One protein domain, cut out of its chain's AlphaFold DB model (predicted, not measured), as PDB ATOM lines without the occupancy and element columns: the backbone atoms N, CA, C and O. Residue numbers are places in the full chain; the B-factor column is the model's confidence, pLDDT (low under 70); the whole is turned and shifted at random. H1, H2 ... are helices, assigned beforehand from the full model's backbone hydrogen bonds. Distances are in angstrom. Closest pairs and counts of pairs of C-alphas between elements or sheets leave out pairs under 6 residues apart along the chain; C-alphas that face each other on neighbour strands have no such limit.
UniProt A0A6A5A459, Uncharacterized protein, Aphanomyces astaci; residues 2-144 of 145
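What this domain is: This is residues 2 to 144 of the 145 residues of an uncharacterized protein of Aphanomyces astaci (UniProt A0A6A5A459). There is little regular structure: a body made mostly of long loops, with helix H2 along one side, and residues 120 to 144, H5 among them, sticking out as a free arm. The printed part has 143 residues with five named helices, H1 to H5, holding 52 of them, and no named strand: class all helix. It is extended, with a radius of gyration of the C-alphas of 23.6 A and spans of 71 by 42 by 28 A.

Where its parts are: H1, residues 2 to 10, begins at C-alpha 2 (48.473, 15.063, 88.634) and is 12.2 A long. H2, residues 36 to 53, measures 25.8 A. H3, residues 79 to 82, measures 6.0 A, and H4, residues 95 to 98, 5.0 A. H5, residues 126 to 142, measures 24.2 A and ends at C-alpha 142 (23.329, 24.262, 47.279).

How they stand to each other: H2 touches H4 with residues 36 to 40 alone; the closest C-alphas, of Pro 36 and Ala 96, are 5.5 A apart. H1, H3 and H5 touch no helix. In H1, H2 and H5 every O i to N i+4 pair is within hydrogen-bond range; H3 and H4 are too short for one.

The domain as a whole: The C-alphas of Pro 95 and Leu 144, the farthest apart, are 72.7 A apart. The printed part has no cut, and the four links are long. Mean pLDDT of the printed part is 83.7; 31 residues are under 70, among them 109 to 124 and 138 to 144.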
ATOM      1  N   GLY A   2      48.075  16.205  89.485       73.50
ATOM      2  CA  GLY A   2      48.473  15.063  88.634       73.50
ATOM      3  C   GLY A   2      47.465  14.665  87.543       73.50
ATOM      4  O   GLY A   2      47.853  14.546  86.386       73.50
ATOM      5  N   ASN A   3      46.172  14.570  87.874       77.00
ATOM      6  CA  ASN A   3      45.128  14.223  86.898       77.00
ATOM      7  C   ASN A   3      44.962  15.279  85.795       77.00
ATOM      8  O   ASN A   3      44.861  14.921  84.628       77.00
ATOM      9  N   VAL A   4      44.989  16.572  86.137       81.19
ATOM     10  CA  VAL A   4      44.877  17.668  85.155       81.19
ATOM     11  C   VAL A   4      46.068  17.652  84.198       81.19
ATOM     12  O   VAL A   4      45.888  17.721  82.986       81.19
ATOM     13  N   ILE A   5      47.280  17.483  84.734       81.62
ATOM     14  CA  ILE A   5      48.512  17.410  83.936       81.62
ATOM     15  C   ILE A   5      48.503  16.175  83.030       81.62
ATOM     16  O   ILE A   5      48.876  16.256  81.861       81.62
ATOM     17  N   GLY A   6      48.061  15.033  83.559       80.38
ATOM     18  CA  GLY A   6      47.923  13.796  82.796       80.38
ATOM     19  C   GLY A   6      46.928  13.934  81.647       80.38
ATOM     20  O   GLY A   6      47.262  13.605  80.514       80.38
ATOM     21  N   MET A   7      45.744  14.487  81.911       81.06
ATOM     22  CA  MET A   7      44.714  14.687  80.887       81.06
ATOM     23  C   MET A   7      45.144  15.707  79.832       81.06
ATOM     24  O   MET A   7      44.942  15.474  78.644       81.06
ATOM     25  N   ALA A   8      45.808  16.796  80.232       86.25
ATOM     26  CA  ALA A   8      46.370  17.750  79.282       86.25
ATOM     27  C   ALA A   8      47.354  17.067  78.318       86.25
ATOM     28  O   ALA A   8      47.270  17.272  77.113       86.25
ATOM     29  N   ARG A   9      48.216  16.173  78.815       81.50
ATOM     30  CA  ARG A   9      49.116  15.375  77.965       81.50
ATOM     31  C   ARG A   9      48.364  14.421  77.039       81.50
ATOM     32  O   ARG A   9      48.665  14.390  75.852       81.50
ATOM     33  N   VAL A  10      47.387  13.675  77.565       82.06
ATOM     34  CA  VAL A  10      46.553  12.737  76.787       82.06
ATOM     35  C   VAL A  10      45.883  13.437  75.603       82.06
ATOM     36  O   VAL A  10      45.871  12.897  74.503       82.06
ATOM     37  N   PHE A  11      45.357  14.643  75.817       86.31
ATOM     38  CA  PHE A  11      44.646  15.411  74.791       86.31
ATOM     39  C   PHE A  11      45.517  16.445  74.068       86.31
ATOM     40  O   PHE A  11      44.976  17.313  73.379       86.31
ATOM     41  N   ASN A  12      46.842  16.378  74.232       86.38
ATOM     42  CA  ASN A  12      47.806  17.319  73.659       86.38
ATOM     43  C   ASN A  12      47.408  18.798  73.866       86.38
ATOM     44  O   ASN A  12      47.401  19.609  72.940       86.38
ATOM     45  N   LYS A  13      46.994  19.136  75.090       92.75
ATOM     46  CA  LYS A  13      46.606  20.482  75.507       92.75
ATOM     47  C   LYS A  13      47.753  21.162  76.239       92.75
ATOM     48  O   LYS A  13      48.404  20.572  77.100       92.75
ATOM     49  N   GLN A  14      47.944  22.438  75.927       92.44
ATOM     50  CA  GLN A  14      48.855  23.304  76.655       92.44
ATOM     51  C   GLN A  14      48.259  23.676  78.018       92.44
ATOM     52  O   GLN A  14      47.074  23.989  78.123       92.44
ATOM     53  N   ILE A  15      49.097  23.664  79.054       92.69
ATOM     54  CA  ILE A  15      48.754  24.177  80.381       92.69
ATOM     55  C   ILE A  15      49.275  25.608  80.478       92.69
ATOM     56  O   ILE A  15      50.448  25.859  80.202       92.69
ATOM     57  N   ILE A  16      48.401  26.529  80.876       95.75
ATOM     58  CA  ILE A  16      48.738  27.921  81.184       95.75
ATOM     59  C   ILE A  16      48.230  28.199  82.593       95.75
ATOM     60  O   ILE A  16      47.085  27.872  82.916       95.75
ATOM     61  N   ILE A  17      49.072  28.783  83.440       96.19
ATOM     62  CA  ILE A  17      48.659  29.190  84.783       96.19
ATOM     63  C   ILE A  17      48.041  30.583  84.686       96.19
ATOM     64  O   ILE A  17      48.739  31.566  84.444       96.19
ATOM     65  N   GLY A  18      46.718  30.637  84.834       97.44
ATOM     66  CA  GLY A  18      45.954  31.875  84.701       97.44
ATOM     67  C   GLY A  18      46.321  32.909  85.757       97.44
ATOM     68  O   GLY A  18      46.502  34.065  85.412       97.44
ATOM     69  N   GLU A  19      46.477  32.493  87.015       96.94
ATOM     70  CA  GLU A  19      46.821  33.383  88.124       96.94
ATOM     71  C   GLU A  19      47.608  32.629  89.197       96.94
ATOM     72  O   GLU A  19      47.396  31.440  89.451       96.94
ATOM     73  N   THR A  20      48.540  33.335  89.825       97.31
ATOM     74  CA  THR A  20      49.308  32.874  90.983       97.31
ATOM     75  C   THR A  20      49.989  34.072  91.624       97.31
ATOM     76  O   THR A  20      50.426  34.978  90.920       97.31
ATOM     77  N   GLY A  21      50.126  34.073  92.942       97.25
ATOM     78  CA  GLY A  21      50.740  35.180  93.659       97.25
ATOM     79  C   GLY A  21      50.818  34.895  95.144       97.25
ATOM     80  O   GLY A  21      50.301  33.886  95.627       97.25
ATOM     81  N   TRP A  22      51.472  35.793  95.870       98.25
ATOM     82  CA  TRP A  22      51.519  35.746  97.323       98.25
ATOM     83  C   TRP A  22      51.627  37.167  97.870       98.25
ATOM     84  O   TRP A  22      52.496  37.926  97.446       98.25
ATOM     85  N   ALA A  23      50.739  37.525  98.795       97.62
ATOM     86  CA  ALA A  23      50.660  38.877  99.327       97.62
ATOM     87  C   ALA A  23      51.855  39.216 100.230       97.62
ATOM     88  O   ALA A  23      52.315  38.393 101.027       97.62
ATOM     89  N   THR A  24      52.332  40.457 100.146       97.69
ATOM     90  CA  THR A  24      53.427  40.945 100.998       97.69
ATOM     91  C   THR A  24      52.968  41.333 102.404       97.69
ATOM     92  O   THR A  24      53.813  41.488 103.281       97.69
ATOM     93  N   ALA A  25      51.664  41.523 102.624       96.81
ATOM     94  CA  ALA A  25      51.080  41.933 103.901       96.81
ATOM     95  C   ALA A  25      49.592  41.548 103.996       96.81
ATOM     96  O   ALA A  25      49.017  41.001 103.052       96.81
ATOM     97  N   GLY A  26      48.984  41.860 105.141       93.81
ATOM     98  CA  GLY A  26      47.569  41.643 105.430       93.81
ATOM     99  C   GLY A  26      47.241  40.244 105.949       93.81
ATOM    100  O   GLY A  26      48.106  39.375 106.081       93.81
ATOM    101  N   TRP A  27      45.963  40.025 106.249       93.06
ATOM    102  CA  TRP A  27      45.454  38.749 106.739       93.06
ATOM    103  C   TRP A  27      44.241  38.234 105.952       93.06
ATOM    104  O   TRP A  27      43.393  38.991 105.477       93.06
ATOM    105  N   ALA A  28      44.152  36.910 105.827       91.94
ATOM    106  CA  ALA A  28      42.984  36.223 105.295       91.94
ATOM    107  C   ALA A  28      42.793  34.861 105.967       91.94
ATOM    108  O   ALA A  28      43.749  34.142 106.272       91.94
ATOM    109  N   TYR A  29      41.533  34.482 106.174       91.06
ATOM    110  CA  TYR A  29      41.190  33.204 106.782       91.06
ATOM    111  C   TYR A  29      41.690  32.036 105.919       91.06
ATOM    112  O   TYR A  29      41.359  31.939 104.740       91.06
ATOM    113  N   ARG A  30      42.470  31.127 106.525       91.00
ATOM    114  CA  ARG A  30      43.076  29.942 105.877       91.00
ATOM    115  C   ARG A  30      44.047  30.258 104.729       91.00
ATOM    116  O   ARG A  30      44.407  29.347 103.986       91.00
ATOM    117  N   ALA A  31      44.502  31.504 104.611       91.50
ATOM    118  CA  ALA A  31      45.605  31.854 103.729       91.50
ATOM    119  C   ALA A  31      46.960  31.514 104.369       91.50
ATOM    120  O   ALA A  31      47.080  31.355 105.587       91.50
ATOM    121  N   GLY A  32      47.993  31.403 103.531       94.06
ATOM    122  CA  GLY A  32      49.372  31.377 104.008       94.06
ATOM    123  C   GLY A  32      49.758  32.705 104.667       94.06
ATOM    124  O   GLY A  32      49.124  33.733 104.433       94.06
ATOM    125  N   VAL A  33      50.809  32.692 105.490       97.38
ATOM    126  CA  VAL A  33      51.299  33.910 106.150       97.38
ATOM    127  C   VAL A  33      51.805  34.896 105.096       97.38
ATOM    128  O   VAL A  33      52.786  34.617 104.396       97.38
ATOM    129  N   ALA A  34      51.149  36.048 104.992       97.69
ATOM    130  CA  ALA A  34      51.585  37.133 104.128       97.69
ATOM    131  C   ALA A  34      52.815  37.815 104.740       97.69
ATOM    132  O   ALA A  34      52.796  38.251 105.891       97.69
ATOM    133  N   SER A  35      53.904  37.867 103.979       98.06
ATOM    134  CA  SER A  35      55.101  38.628 104.332       98.06
ATOM    135  C   SER A  35      55.904  38.930 103.065       98.06
ATOM    136  O   SER A  35      55.785  38.187 102.082       98.06
ATOM    137  N   PRO A  36      56.743  39.980 103.060       97.81
ATOM    138  CA  PRO A  36      57.597  40.281 101.915       97.81
ATOM    139  C   PRO A  36      58.528  39.111 101.556       97.81
ATOM    140  O   PRO A  36      58.708  38.790 100.381       97.81
ATOM    141  N   GLU A  37      59.065  38.418 102.562       97.06
ATOM    142  CA  GLU A  37      59.954  37.267 102.392       97.06
ATOM    143  C   GLU A  37      59.217  36.089 101.757       97.06
ATOM    144  O   GLU A  37      59.715  35.512 100.792       97.06
ATOM    145  N   ASN A  38      58.021  35.750 102.251       97.50
ATOM    146  CA  ASN A  38      57.221  34.657 101.696       97.50
ATOM    147  C   ASN A  38      56.764  34.960 100.267       97.50
ATOM    148  O   ASN A  38      56.742  34.061  99.426       97.50
ATOM    149  N   ALA A  39      56.459  36.223  99.969       98.00
ATOM    150  CA  ALA A  39      56.064  36.635  98.634       98.00
ATOM    151  C   ALA A  39      57.206  36.506  97.616       98.00
ATOM    152  O   ALA A  39      57.028  35.928  96.540       98.00
ATOM    153  N   ALA A  40      58.404  36.972  97.976       97.56
ATOM    154  CA  ALA A  40      59.606  36.788  97.166       97.56
ATOM    155  C   ALA A  40      59.973  35.301  97.015       97.56
ATOM    156  O   ALA A  40      60.357  34.857  95.931       97.56
ATOM    157  N   LEU A  41      59.797  34.517  98.084       96.12
ATOM    158  CA  LEU A  41      60.006  33.073  98.076       96.12
ATOM    159  C   LEU A  41      59.093  32.370  97.074       96.12
ATOM    160  O   LEU A  41      59.559  31.542  96.292       96.12
ATOM    161  N   TRP A  42      57.805  32.715  97.099       96.88
ATOM    162  CA  TRP A  42      56.809  32.165  96.193       96.88
ATOM    163  C   TRP A  42      57.118  32.535  94.747       96.88
ATOM    164  O   TRP A  42      57.157  31.646  93.904       96.88
ATOM    165  N   LEU A  43      57.406  33.813  94.463       97.62
ATOM    166  CA  LEU A  43      57.785  34.258  93.119       97.62
ATOM    167  C   LEU A  43      58.990  33.474  92.583       97.62
ATOM    168  O   LEU A  43      58.940  32.971  91.462       97.62
ATOM    169  N   ASN A  44      60.047  33.326  93.389       96.69
ATOM    170  CA  ASN A  44      61.238  32.568  93.016       96.69
ATOM    171  C   ASN A  44      60.920  31.103  92.697       96.69
ATOM    172  O   ASN A  44      61.241  30.606  91.617       96.69
ATOM    173  N   ASP A  45      60.311  30.408  93.655       95.50
ATOM    174  CA  ASP A  45      60.071  28.972  93.557       95.50
ATOM    175  C   ASP A  45      59.074  28.654  92.445       95.50
ATOM    176  O   ASP A  45      59.288  27.719  91.673       95.50
ATOM    177  N   PHE A  46      58.013  29.453  92.330       95.38
ATOM    178  CA  PHE A  46      57.014  29.288  91.291       95.38
ATOM    179  C   PHE A  46      57.593  29.572  89.903       95.38
ATOM    180  O   PHE A  46      57.332  28.801  88.985       95.38
ATOM    181  N   HIS A  47      58.400  30.626  89.734       95.62
ATOM    182  CA  HIS A  47      59.036  30.907  88.446       95.62
ATOM    183  C   HIS A  47      59.934  29.746  88.009       95.62
ATOM    184  O   HIS A  47      59.799  29.260  86.888       95.62
ATOM    185  N   VAL A  48      60.799  29.250  88.903       94.31
ATOM    186  CA  VAL A  48      61.659  28.089  88.617       94.31
ATOM    187  C   VAL A  48      60.815  26.864  88.265       94.31
ATOM    188  O   VAL A  48      61.083  26.206  87.262       94.31
ATOM    189  N   PHE A  49      59.767  26.584  89.041       91.25
ATOM    190  CA  PHE A  49      58.842  25.488  88.772       91.25
ATOM    191  C   PHE A  49      58.175  25.623  87.393       91.25
ATOM    192  O   PHE A  49      58.196  24.687  86.601       91.25
ATOM    193  N   ALA A  50      57.628  26.789  87.054       92.38
ATOM    194  CA  ALA A  50      56.972  27.011  85.770       92.38
ATOM    195  C   ALA A  50      57.945  26.856  84.585       92.38
ATOM    196  O   ALA A  50      57.579  26.259  83.571       92.38
ATOM    197  N   GLN A  51      59.191  27.320  84.733       91.94
ATOM    198  CA  GLN A  51      60.249  27.136  83.733       91.94
ATOM    199  C   GLN A  51      60.602  25.654  83.532       91.94
ATOM    200  O   GLN A  51      60.700  25.205  82.393       91.94
ATOM    201  N   GLU A  52      60.728  24.868  84.607       89.62
ATOM    202  CA  GLU A  52      61.030  23.427  84.521       89.62
ATOM    203  C   GLU A  52      59.943  22.630  83.790       89.62
ATOM    204  O   GLU A  52      60.235  21.645  83.108       89.62
ATOM    205  N   PHE A  53      58.688  23.057  83.913       86.62
ATOM    206  CA  PHE A  53      57.549  22.405  83.273       86.62
ATOM    207  C   PHE A  53      57.190  22.999  81.903       86.62
ATOM    208  O   PHE A  53      56.332  22.439  81.213       86.62
ATOM    209  N   GLY A  54      57.837  24.096  81.496       90.62
ATOM    210  CA  GLY A  54      57.525  24.819  80.263       90.62
ATOM    211  C   GLY A  54      56.120  25.425  80.266       90.62
ATOM    212  O   GLY A  54      55.471  25.465  79.222       90.62
ATOM    213  N   TRP A  55      55.611  25.837  81.431       92.88
ATOM    214  CA  TRP A  55      54.265  26.393  81.573       92.88
ATOM    215  C   TRP A  55      54.292  27.922  81.549       92.88
ATOM    216  O   TRP A  55      54.872  28.536  82.448       92.88
ATOM    217  N   PRO A  56      53.628  28.563  80.571       96.75
ATOM    218  CA  PRO A  56      53.376  29.994  80.632       96.75
ATOM    219  C   PRO A  56      52.464  30.333  81.807       96.75
ATOM    220  O   PRO A  56      51.621  29.525  82.213       96.75
ATOM    221  N   TYR A  57      52.612  31.543  82.333       97.38
ATOM    222  CA  TYR A  57      51.806  32.005  83.450       97.38
ATOM    223  C   TYR A  57      51.625  33.519  83.447       97.38
ATOM    224  O   TYR A  57      52.472  34.253  82.934       97.38
ATOM    225  N   TYR A  58      50.553  33.970  84.092       97.88
ATOM    226  CA  TYR A  58      50.363  35.365  84.468       97.88
ATOM    227  C   TYR A  58      50.503  35.490  85.986       97.88
ATOM    228  O   TYR A  58      49.795  34.834  86.751       97.88
ATOM    229  N   TYR A  59      51.475  36.290  86.426       97.69
ATOM    230  CA  TYR A  59      51.692  36.533  87.848       97.69
ATOM    231  C   TYR A  59      50.715  37.595  88.340       97.69
ATOM    232  O   TYR A  59      50.631  38.687  87.778       97.69
ATOM    233  N   TYR A  60      49.989  37.259  89.393       96.12
ATOM    234  CA  TYR A  60      49.007  38.113  90.027       96.12
ATOM    235  C   TYR A  60      49.678  38.850  91.199       96.12
ATOM    236  O   TYR A  60      50.087  38.215  92.168       96.12
ATOM    237  N   VAL A  61      49.856  40.171  91.150       96.06
ATOM    238  CA  VAL A  61      49.486  41.134  90.089       96.06
ATOM    239  C   VAL A  61      50.578  42.202  89.950       96.06
ATOM    240  O   VAL A  61      51.533  42.238  90.723       96.06
ATOM    241  N   ALA A  62      50.487  43.068  88.940       97.38
ATOM    242  CA  ALA A  62      51.473  44.124  88.729       97.38
ATOM    243  C   ALA A  62      51.544  45.105  89.914       97.38
ATOM    244  O   ALA A  62      52.612  45.260  90.493       97.38
ATOM    245  N   PHE A  63      50.432  45.729  90.304       98.19
ATOM    246  CA  PHE A  63      50.402  46.786  91.323       98.19
ATOM    247  C   PHE A  63      49.492  46.412  92.483       98.19
ATOM    248  O   PHE A  63      48.492  45.721  92.281       98.19
ATOM    249  N   ASP A  64      49.814  46.914  93.669       97.19
ATOM    250  CA  ASP A  64      48.923  46.822  94.818       97.19
ATOM    251  C   ASP A  64      47.572  47.480  94.540       97.19
ATOM    252  O   ASP A  64      47.460  48.534  93.908       97.19
ATOM    253  N   THR A  65      46.524  46.828  95.029       93.50
ATOM    254  CA  THR A  65      45.133  47.234  94.834       93.50
ATOM    255  C   THR A  65      44.507  47.613  96.165       93.50
ATOM    256  O   THR A  65      43.544  46.995  96.611       93.50
ATOM    257  N   THR A  66      45.050  48.657  96.793       89.25
ATOM    258  CA  THR A  66      44.666  49.156  98.132       89.25
ATOM    259  C   THR A  66      43.193  49.549  98.271       89.25
ATOM    260  O   THR A  66      42.684  49.680  99.377       89.25
ATOM    261  N   TRP A  67      42.479  49.699  97.154       85.88
ATOM    262  CA  TRP A  67      41.043  49.971  97.113       85.88
ATOM    263  C   TRP A  67      40.159  48.729  97.314       85.88
ATOM    264  O   TRP A  67      38.957  48.882  97.521       85.88
ATOM    265  N   ARG A  68      40.706  47.505  97.225       82.12
ATOM    266  CA  ARG A  68      39.917  46.257  97.310       82.12
ATOM    267  C   ARG A  68      39.488  45.908  98.724       82.12
ATOM    268  O   ARG A  68      38.418  45.335  98.908       82.12
ATOM    269  N   HIS A  69      40.301  46.266  99.709       82.06
ATOM    270  CA  HIS A  69      39.951  46.111 101.109       82.06
ATOM    271  C   HIS A  69      39.575  47.469 101.701       82.06
ATOM    272  O   HIS A  69      40.395  48.380 101.759       82.06
ATOM    273  N   ASN A  70      38.337  47.604 102.173       75.69
ATOM    274  CA  ASN A  70      37.902  48.782 102.911       75.69
ATOM    275  C   ASN A  70      37.487  48.373 104.325       75.69
ATOM    276  O   ASN A  70      36.427  47.782 104.522       75.69
ATOM    277  N   ALA A  71      38.322  48.725 105.303       69.62
ATOM    278  CA  ALA A  71      38.101  48.416 106.714       69.62
ATOM    279  C   ALA A  71      36.893  49.151 107.331       69.62
ATOM    280  O   ALA A  71      36.416  48.765 108.394       69.62
ATOM    281  N   ASN A  72      36.391  50.205 106.674       72.38
ATOM    282  CA  ASN A  72      35.312  51.063 107.165       72.38
ATOM    283  C   ASN A  72      33.945  50.761 106.518       72.38
ATOM    284  O   ASN A  72      32.963  51.441 106.812       72.38
ATOM    285  N   THR A  73      33.860  49.765 105.634       63.25
ATOM    286  CA  THR A  73      32.611  49.312 104.994       63.25
ATOM    287  C   THR A  73      32.500  47.789 105.065       63.25
ATOM    288  O   THR A  73      33.469  47.130 105.427       63.25
ATOM    289  N   ASN A  74      31.340  47.207 104.721       56.31
ATOM    290  CA  ASN A  74      31.212  45.747 104.612       56.31
ATOM    291  C   ASN A  74      32.356  45.196 103.751       56.31
ATOM    292  O   ASN A  74      32.461  45.534 102.572       56.31
ATOM    293  N   ILE A  75      33.219  44.394 104.378       62.31
ATOM    294  CA  ILE A  75      34.409  43.808 103.764       62.31
ATOM    295  C   ILE A  75      33.942  42.944 102.595       62.31
ATOM    296  O   ILE A  75      33.339  41.893 102.808       62.31
ATOM    297  N   THR A  76      34.191  43.390 101.366       67.81
ATOM    298  CA  THR A  76      33.953  42.567 100.177       67.81
ATOM    299  C   THR A  76      35.090  41.580  99.946       67.81
ATOM    300  O   THR A  76      34.831  40.490  99.455       67.81
ATOM    301  N   GLU A  77      36.319  41.929 100.347       82.50
ATOM    302  CA  GLU A  77      37.526  41.133 100.105       82.50
ATOM    303  C   GLU A  77      38.483  41.113 101.317       82.50
ATOM    304  O   GLU A  77      38.582  42.114 102.043       82.50
ATOM    305  N   PRO A  78      39.219  40.008 101.550       89.94
ATOM    306  CA  PRO A  78      40.226  39.924 102.607       89.94
ATOM    307  C   PRO A  78      41.337  40.979 102.479       89.94
ATOM    308  O   PRO A  78      41.644  41.459 101.392       89.94
ATOM    309  N   GLU A  79      41.996  41.308 103.590       92.12
ATOM    310  CA  GLU A  79      43.012  42.370 103.638       92.12
ATOM    311  C   GLU A  79      44.204  42.100 102.699       92.12
ATOM    312  O   GLU A  79      44.706  43.019 102.050       92.12
ATOM    313  N   VAL A  80      44.613  40.831 102.561       94.94
ATOM    314  CA  VAL A  80      45.708  40.409 101.659       94.94
ATOM    315  C   VAL A  80      45.505  40.831 100.202       94.94
ATOM    316  O   VAL A  80      46.491  41.050  99.502       94.94
ATOM    317  N   GLU A  81      44.256  41.001  99.750       93.62
ATOM    318  CA  GLU A  81      43.929  41.399  98.371       93.62
ATOM    319  C   GLU A  81      44.454  42.797  98.014       93.62
ATOM    320  O   GLU A  81      44.554  43.156  96.841       93.62
ATOM    321  N   SER A  82      44.848  43.589  99.012       95.00
ATOM    322  CA  SER A  82      45.487  44.887  98.791       95.00
ATOM    323  C   SER A  82      46.977  44.793  98.456       95.00
ATOM    324  O   SER A  82      47.527  45.773  97.963       95.00
ATOM    325  N   TYR A  83      47.625  43.645  98.695       96.50
ATOM    326  CA  TYR A  83      49.088  43.552  98.823       96.50
ATOM    327  C   TYR A  83      49.769  42.516  97.904       96.50
ATOM    328  O   TYR A  83      50.909  42.119  98.163       96.50
ATOM    329  N   PHE A  84      49.099  42.054  96.842       97.56
ATOM    330  CA  PHE A  84      49.650  41.094  95.864       97.56
ATOM    331  C   PHE A  84      50.568  41.709  94.797       97.56
ATOM    332  O   PHE A  84      51.172  40.976  94.013       97.56
ATOM    333  N   GLY A  85      50.669  43.036  94.728       97.88
ATOM    334  CA  GLY A  85      51.450  43.729  93.713       97.88
ATOM    335  C   GLY A  85      52.942  43.416  93.795       97.88
ATOM    336  O   GLY A  85      53.527  43.422  94.882       97.88
ATOM    337  N   LEU A  86      53.578  43.227  92.635       98.00
ATOM    338  CA  LEU A  86      55.035  43.350  92.509       98.00
ATOM    339  C   LEU A  86      55.487  44.785  92.814       98.00
ATOM    340  O   LEU A  86      56.536  45.017  93.418       98.00
ATOM    341  N   PHE A  87      54.667  45.748  92.414       98.19
ATOM    342  CA  PHE A  87      54.826  47.163  92.682       98.19
ATOM    343  C   PHE A  87      53.835  47.606  93.760       98.19
ATOM    344  O   PHE A  87      52.738  47.054  93.872       98.19
ATOM    345  N   ASP A  88      54.219  48.603  94.548       97.12
ATOM    346  CA  ASP A  88      53.305  49.279  95.466       97.12
ATOM    347  C   ASP A  88      52.283  50.156  94.708       97.12
ATOM    348  O   ASP A  88      52.311  50.284  93.477       97.12
ATOM    349  N   ASP A  89      51.354  50.755  95.448       95.31
ATOM    350  CA  ASP A  89      50.320  51.657  94.927       95.31
ATOM    351  C   ASP A  89      50.897  52.941  94.299       95.31
ATOM    352  O   ASP A  89      50.294  53.535  93.400       95.31
ATOM    353  N   ASN A  90      52.110  53.316  94.703       96.69
ATOM    354  CA  ASN A  90      52.893  54.423  94.160       96.69
ATOM    355  C   ASN A  90      53.754  54.025  92.950       96.69
ATOM    356  O   ASN A  90      54.509  54.852  92.435       96.69
ATOM    357  N   ARG A  91      53.595  52.796  92.438       96.56
ATOM    358  CA  ARG A  91      54.295  52.241  91.265       96.56
ATOM    359  C   ARG A  91      55.793  52.018  91.469       96.56
ATOM    360  O   ARG A  91      56.525  51.880  90.488       96.56
ATOM    361  N   ASN A  92      56.259  51.933  92.709       97.94
ATOM    362  CA  ASN A  92      57.627  51.538  93.015       97.94
ATOM    363  C   ASN A  92      57.713  50.021  93.147       97.94
ATOM    364  O   ASN A  92      56.838  49.382  93.727       97.94
ATOM    365  N   LEU A  93      58.789  49.429  92.624       98.12
ATOM    366  CA  LEU A  93      59.041  48.003  92.810       98.12
ATOM    367  C   LEU A  93      59.249  47.729  94.300       98.12
ATOM    368  O   LEU A  93      60.107  48.358  94.927       98.12
ATOM    369  N   LYS A  94      58.501  46.778  94.871       97.50
ATOM    370  CA  LYS A  94      58.636  46.493  96.300       97.50
ATOM    371  C   LYS A  94      60.050  45.980  96.616       97.50
ATOM    372  O   LYS A  94      60.582  45.153  95.864       97.50
ATOM    373  N   PRO A  95      60.650  46.381  97.755       96.94
ATOM    374  CA  PRO A  95      62.029  46.018  98.101       96.94
ATOM    375  C   PRO A  95      62.315  44.511  98.099       96.94
ATOM    376  O   PRO A  95      63.418  44.094  97.744       96.94
ATOM    377  N   ALA A  96      61.314  43.693  98.441       95.44
ATOM    378  CA  ALA A  96      61.418  42.236  98.436       95.44
ATOM    379  C   ALA A  96      61.733  41.647  97.051       95.44
ATOM    380  O   ALA A  96      62.368  40.598  96.963       95.44
ATOM    381  N   TYR A  97      61.327  42.327  95.976       97.19
ATOM    382  CA  TYR A  97      61.564  41.885  94.603       97.19
ATOM    383  C   TYR A  97      62.754  42.590  93.952       97.19
ATOM    384  O   TYR A  97      63.417  41.995  93.108       97.19
ATOM    385  N   ALA A  98      63.066  43.824  94.363       94.50
ATOM    386  CA  ALA A  98      64.147  44.621  93.777       94.50
ATOM    387  C   ALA A  98      65.519  43.928  93.817       94.50
ATOM    388  O   ALA A  98      66.310  44.066  92.888       94.50
ATOM    389  N   ASN A  99      65.778  43.146  94.867       86.00
ATOM    390  CA  ASN A  99      67.030  42.404  95.044       86.00
ATOM    391  C   ASN A  99      66.857  40.886  94.879       86.00
ATOM    392  O   ASN A  99      67.743  40.113  95.256       86.00
ATOM    393  N   LEU A 100      65.711  40.436  94.363       93.88
ATOM    394  CA  LEU A 100      65.433  39.015  94.230       93.88
ATOM    395  C   LEU A 100      66.306  38.411  93.128       93.88
ATOM    396  O   LEU A 100      66.120  38.670  91.943       93.88
ATOM    397  N   ASN A 101      67.245  37.560  93.530       94.75
ATOM    398  CA  ASN A 101      68.029  36.758  92.603       94.75
ATOM    399  C   ASN A 101      67.392  35.373  92.471       94.75
ATOM    400  O   ASN A 101      67.414  34.589  93.423       94.75
ATOM    401  N   ILE A 102      66.834  35.095  91.292       95.00
ATOM    402  CA  ILE A 102      66.137  33.844  91.012       95.00
ATOM    403  C   ILE A 102      67.118  32.674  91.060       95.00
ATOM    404  O   ILE A 102      68.089  32.611  90.306       95.00
ATOM    405  N   LYS A 103      66.855  31.722  91.953       94.44
ATOM    406  CA  LYS A 103      67.690  30.544  92.167       94.44
ATOM    407  C   LYS A 103      66.828  29.321  92.401       94.44
ATOM    408  O   LYS A 103      65.868  29.338  93.171       94.44
ATOM    409  N   LYS A 104      67.236  28.207  91.800       92.75
ATOM    410  CA  LYS A 104      66.662  26.901  92.106       92.75
ATOM    411  C   LYS A 104      67.034  26.506  93.534       92.75
ATOM    412  O   LYS A 104      68.204  26.300  93.840       92.75
ATOM    413  N   ARG A 105      66.030  26.407  94.407       92.12
ATOM    414  CA  ARG A 105      66.199  26.006  95.820       92.12
ATOM    415  C   ARG A 105      65.691  24.598  96.105       92.12
ATOM    416  O   ARG A 105      66.086  23.988  97.093       92.12
ATOM    417  N   LYS A 106      64.787  24.103  95.259       82.88
ATOM    418  CA  LYS A 106      64.173  22.778  95.339       82.88
ATOM    419  C   LYS A 106      64.134  22.153  93.950       82.88
ATOM    420  O   LYS A 106      64.142  22.860  92.946       82.88
ATOM    421  N   GLN A 107      64.122  20.827  93.905       77.62
ATOM    422  CA  GLN A 107      63.924  20.068  92.678       77.62
ATOM    423  C   GLN A 107      62.467  19.625  92.609       77.62
ATOM    424  O   GLN A 107      61.977  18.981  93.537       77.62
ATOM    425  N   TYR A 108      61.789  19.956  91.513       70.44
ATOM    426  CA  TYR A 108      60.414  19.541  91.286       70.44
ATOM    427  C   TYR A 108      60.413  18.398  90.268       70.44
ATOM    428  O   TYR A 108      60.834  18.547  89.126       70.44
ATOM    429  N   GLY A 109      60.008  17.208  90.708       65.06
ATOM    430  CA  GLY A 109      59.805  16.076  89.808       65.06
ATOM    431  C   GLY A 109      58.482  16.216  89.063       65.06
ATOM    432  O   GLY A 109      57.518  16.762  89.605       65.06
ATOM    433  N   TYR A 110      58.406  15.678  87.845       63.53
ATOM    434  CA  TYR A 110      57.113  15.503  87.188       63.53
ATOM    435  C   TYR A 110      56.214  14.636  88.081       63.53
ATOM    436  O   TYR A 110      56.671  13.582  88.535       63.53
ATOM    437  N   PRO A 111      54.951  15.028  88.346       60.00
ATOM    438  CA  PRO A 111      54.033  14.119  89.008       60.00
ATOM    439  C   PRO A 111      53.906  12.845  88.163       60.00
ATOM    440  O   PRO A 111      53.977  12.929  86.928       60.00
ATOM    441  N   PRO A 112      53.732  11.676  88.803       57.41
ATOM    442  CA  PRO A 112      53.559  10.426  88.083       57.41
ATOM    443  C   PRO A 112      52.427  10.580  87.065       57.41
ATOM    444  O   PRO A 112      51.379  11.157  87.368       57.41
ATOM    445  N   ILE A 113      52.668  10.105  85.840       55.94
ATOM    446  CA  ILE A 113      51.636  10.057  84.806       55.94
ATOM    447  C   ILE A 113      50.533   9.155  85.367       55.94
ATOM    448  O   ILE A 113      50.840   8.005  85.696       55.94
ATOM    449  N   PRO A 114      49.286   9.638  85.527       54.88
ATOM    450  CA  PRO A 114      48.205   8.747  85.903       54.88
ATOM    451  C   PRO A 114      48.166   7.625  84.869       54.88
ATOM    452  O   PRO A 114      48.184   7.900  83.667       54.88
ATOM    453  N   THR A 115      48.152   6.368  85.322       55.19
ATOM    454  CA  THR A 115      47.847   5.247  84.432       55.19
ATOM    455  C   THR A 115      46.543   5.607  83.746       55.19
ATOM    456  O   THR A 115      45.565   5.887  84.441       55.19
ATOM    457  N   ARG A 116      46.584   5.720  82.414       53.25
ATOM    458  CA  ARG A 116      45.462   6.132  81.569       53.25
ATOM    459  C   ARG A 116      44.182   5.491  82.133       53.25
ATOM    460  O   ARG A 116      44.104   4.268  82.078       53.25
ATOM    461  N   PRO A 117      43.210   6.235  82.705       54.09
ATOM    462  CA  PRO A 117      41.862   5.681  82.767       54.09
ATOM    463  C   PRO A 117      41.516   5.371  81.316       54.09
ATOM    464  O   PRO A 117      41.828   6.228  80.491       54.09
ATOM    465  N   ASP A 118      41.015   4.175  80.990       50.16
ATOM    466  CA  ASP A 118      40.690   3.775  79.615       50.16
ATOM    467  C   ASP A 118      39.994   4.933  78.905       50.16
ATOM    468  O   ASP A 118      38.811   5.181  79.113       50.16
ATOM    469  N   VAL A 119      40.765   5.728  78.155       50.69
ATOM    470  CA  VAL A 119      40.220   6.881  77.445       50.69
ATOM    471  C   VAL A 119      39.432   6.207  76.349       50.69
ATOM    472  O   VAL A 119      40.093   5.567  75.513       50.69
ATOM    473  N   PRO A 120      38.086   6.282  76.367       50.19
ATOM    474  CA  PRO A 120      37.303   5.712  75.295       50.19
ATOM    475  C   PRO A 120      37.884   6.281  74.011       50.19
ATOM    476  O   PRO A 120      38.133   7.490  73.927       50.19
ATOM    477  N   THR A 121      38.180   5.416  73.043       53.66
ATOM    478  CA  THR A 121      38.396   5.865  71.668       53.66
ATOM    479  C   THR A 121      37.304   6.890  71.379       53.66
ATOM    480  O   THR A 121      36.157   6.565  71.694       53.66
ATOM    481  N   PRO A 122      37.614   8.109  70.891       51.84
ATOM    482  CA  PRO A 122      36.588   9.091  70.584       51.84
ATOM    483  C   PRO A 122      35.562   8.434  69.663       51.84
ATOM    484  O   PRO A 122      35.809   8.219  68.481       51.84
ATOM    485  N   THR A 123      34.446   8.011  70.239       59.81
ATOM    486  CA  THR A 123      33.266   7.633  69.490       59.81
ATOM    487  C   THR A 123      32.700   8.953  69.027       59.81
ATOM    488  O   THR A 123      32.388   9.798  69.870       59.81
ATOM    489  N   GLU A 124      32.658   9.139  67.709       64.06
ATOM    490  CA  GLU A 124      31.974  10.250  67.053       64.06
ATOM    491  C   GLU A 124      30.660  10.502  67.800       64.06
ATOM    492  O   GLU A 124      29.854   9.581  67.985       64.06
ATOM    493  N   SER A 125      30.504  11.696  68.374       73.56
ATOM    494  CA  SER A 125      29.302  11.967  69.151       73.56
ATOM    495  C   SER A 125      28.106  11.960  68.204       73.56
ATOM    496  O   SER A 125      28.230  12.250  67.012       73.56
ATOM    497  N   THR A 126      26.913  11.664  68.718       66.75
ATOM    498  CA  THR A 126      25.687  11.785  67.913       66.75
ATOM    499  C   THR A 126      25.545  13.184  67.312       66.75
ATOM    500  O   THR A 126      24.994  13.324  66.226       66.75
ATOM    501  N   TRP A 127      26.098  14.208  67.971       64.06
ATOM    502  CA  TRP A 127      26.154  15.572  67.458       64.06
ATOM    503  C   TRP A 127      27.116  15.737  66.283       64.06
ATOM    504  O   TRP A 127      26.740  16.396  65.321       64.06
ATOM    505  N   ASP A 128      28.292  15.110  66.309       74.00
ATOM    506  CA  ASP A 128      29.238  15.147  65.185       74.00
ATOM    507  C   ASP A 128      28.628  14.485  63.938       74.00
ATOM    508  O   ASP A 128      28.656  15.059  62.851       74.00
ATOM    509  N   VAL A 129      27.955  13.339  64.110       70.31
ATOM    510  CA  VAL A 129      27.228  12.656  63.023       70.31
ATOM    511  C   VAL A 129      26.095  13.528  62.477       70.31
ATOM    512  O   VAL A 129      25.948  13.670  61.265       70.31
ATOM    513  N   VAL A 130      25.297  14.141  63.353       71.31
ATOM    514  CA  VAL A 130      24.180  15.010  62.951       71.31
ATOM    515  C   VAL A 130      24.678  16.247  62.200       71.31
ATOM    516  O   VAL A 130      24.097  16.603  61.176       71.31
ATOM    517  N   GLN A 131      25.766  16.875  62.652       70.00
ATOM    518  CA  GLN A 131      26.373  18.013  61.955       70.00
ATOM    519  C   GLN A 131      26.940  17.604  60.592       70.00
ATOM    520  O   GLN A 131      26.714  18.308  59.611       70.00
ATOM    521  N   ASN A 132      27.589  16.441  60.499       74.69
ATOM    522  CA  ASN A 132      28.093  15.907  59.233       74.69
ATOM    523  C   ASN A 132      26.953  15.607  58.242       74.69
ATOM    524  O   ASN A 132      27.073  15.912  57.055       74.69
ATOM    525  N   VAL A 133      25.816  15.081  58.717       75.31
ATOM    526  CA  VAL A 133      24.616  14.859  57.892       75.31
ATOM    527  C   VAL A 133      23.992  16.182  57.446       75.31
ATOM    528  O   VAL A 133      23.694  16.336  56.264       75.31
ATOM    529  N   PHE A 134      23.824  17.157  58.346       71.69
ATOM    530  CA  PHE A 134      23.297  18.471  57.969       71.69
ATOM    531  C   PHE A 134      24.201  19.175  56.960       71.69
ATOM    532  O   PHE A 134      23.700  19.674  55.956       71.69
ATOM    533  N   ALA A 135      25.517  19.161  57.176       66.81
ATOM    534  CA  ALA A 135      26.482  19.731  56.245       66.81
ATOM    535  C   ALA A 135      26.402  19.053  54.867       66.81
ATOM    536  O   ALA A 135      26.346  19.743  53.849       66.81
ATOM    537  N   ALA A 136      26.316  17.720  54.812       70.94
ATOM    538  CA  ALA A 136      26.183  16.984  53.556       70.94
ATOM    539  C   ALA A 136      24.871  17.299  52.814       70.94
ATOM    540  O   ALA A 136      24.885  17.496  51.599       70.94
ATOM    541  N   VAL A 137      23.746  17.396  53.533       72.62
ATOM    542  CA  VAL A 137      22.442  17.757  52.954       72.62
ATOM    543  C   VAL A 137      22.451  19.196  52.440       72.62
ATOM    544  O   VAL A 137      22.017  19.432  51.316       72.62
ATOM    545  N   PHE A 138      22.990  20.148  53.205       62.56
ATOM    546  CA  PHE A 138      23.124  21.537  52.756       62.56
ATOM    547  C   PHE A 138      23.994  21.648  51.502       62.56
ATOM    548  O   PHE A 138      23.594  22.291  50.539       62.56
ATOM    549  N   THR A 139      25.133  20.956  51.466       68.06
ATOM    550  CA  THR A 139      26.035  20.975  50.302       68.06
ATOM    551  C   THR A 139      25.373  20.367  49.061       68.06
ATOM    552  O   THR A 139      25.543  20.874  47.956       68.06
ATOM    553  N   ALA A 140      24.577  19.304  49.225       67.88
ATOM    554  CA  ALA A 140      23.825  18.703  48.125       67.88
ATOM    555  C   ALA A 140      22.707  19.622  47.600       67.88
ATOM    556  O   ALA A 140      22.459  19.642  46.399       67.88
ATOM    557  N   VAL A 141      22.049  20.386  48.478       59.53
ATOM    558  CA  VAL A 141      20.969  21.318  48.109       59.53
ATOM    559  C   VAL A 141      21.514  22.607  47.478       59.53
ATOM    560  O   VAL A 141      20.890  23.131  46.558       59.53
ATOM    561  N   GLU A 142      22.681  23.097  47.904       56.66
ATOM    562  CA  GLU A 142      23.329  24.262  47.279       56.66
ATOM    563  C   GLU A 142      24.025  23.937  45.949       56.66
ATOM    564  O   GLU A 142      24.168  24.819  45.110       56.66
ATOM    565  N   GLY A 143      24.401  22.679  45.701       52.66
ATOM    566  CA  GLY A 143      24.940  22.232  44.408       52.66
ATOM    567  C   GLY A 143      23.893  21.990  43.308       52.66
ATOM    568  O   GLY A 143      24.249  21.500  42.237       52.66
ATOM    569  N   LEU A 144      22.612  22.267  43.577       53.12
ATOM    570  CA  LEU A 144      21.466  21.997  42.694       53.12
ATOM    571  C   LEU A 144      20.857  23.262  42.047       53.12
ATOM    572  O   LEU A 144      19.779  23.167  41.457       53.12
TER     573      LEU A 144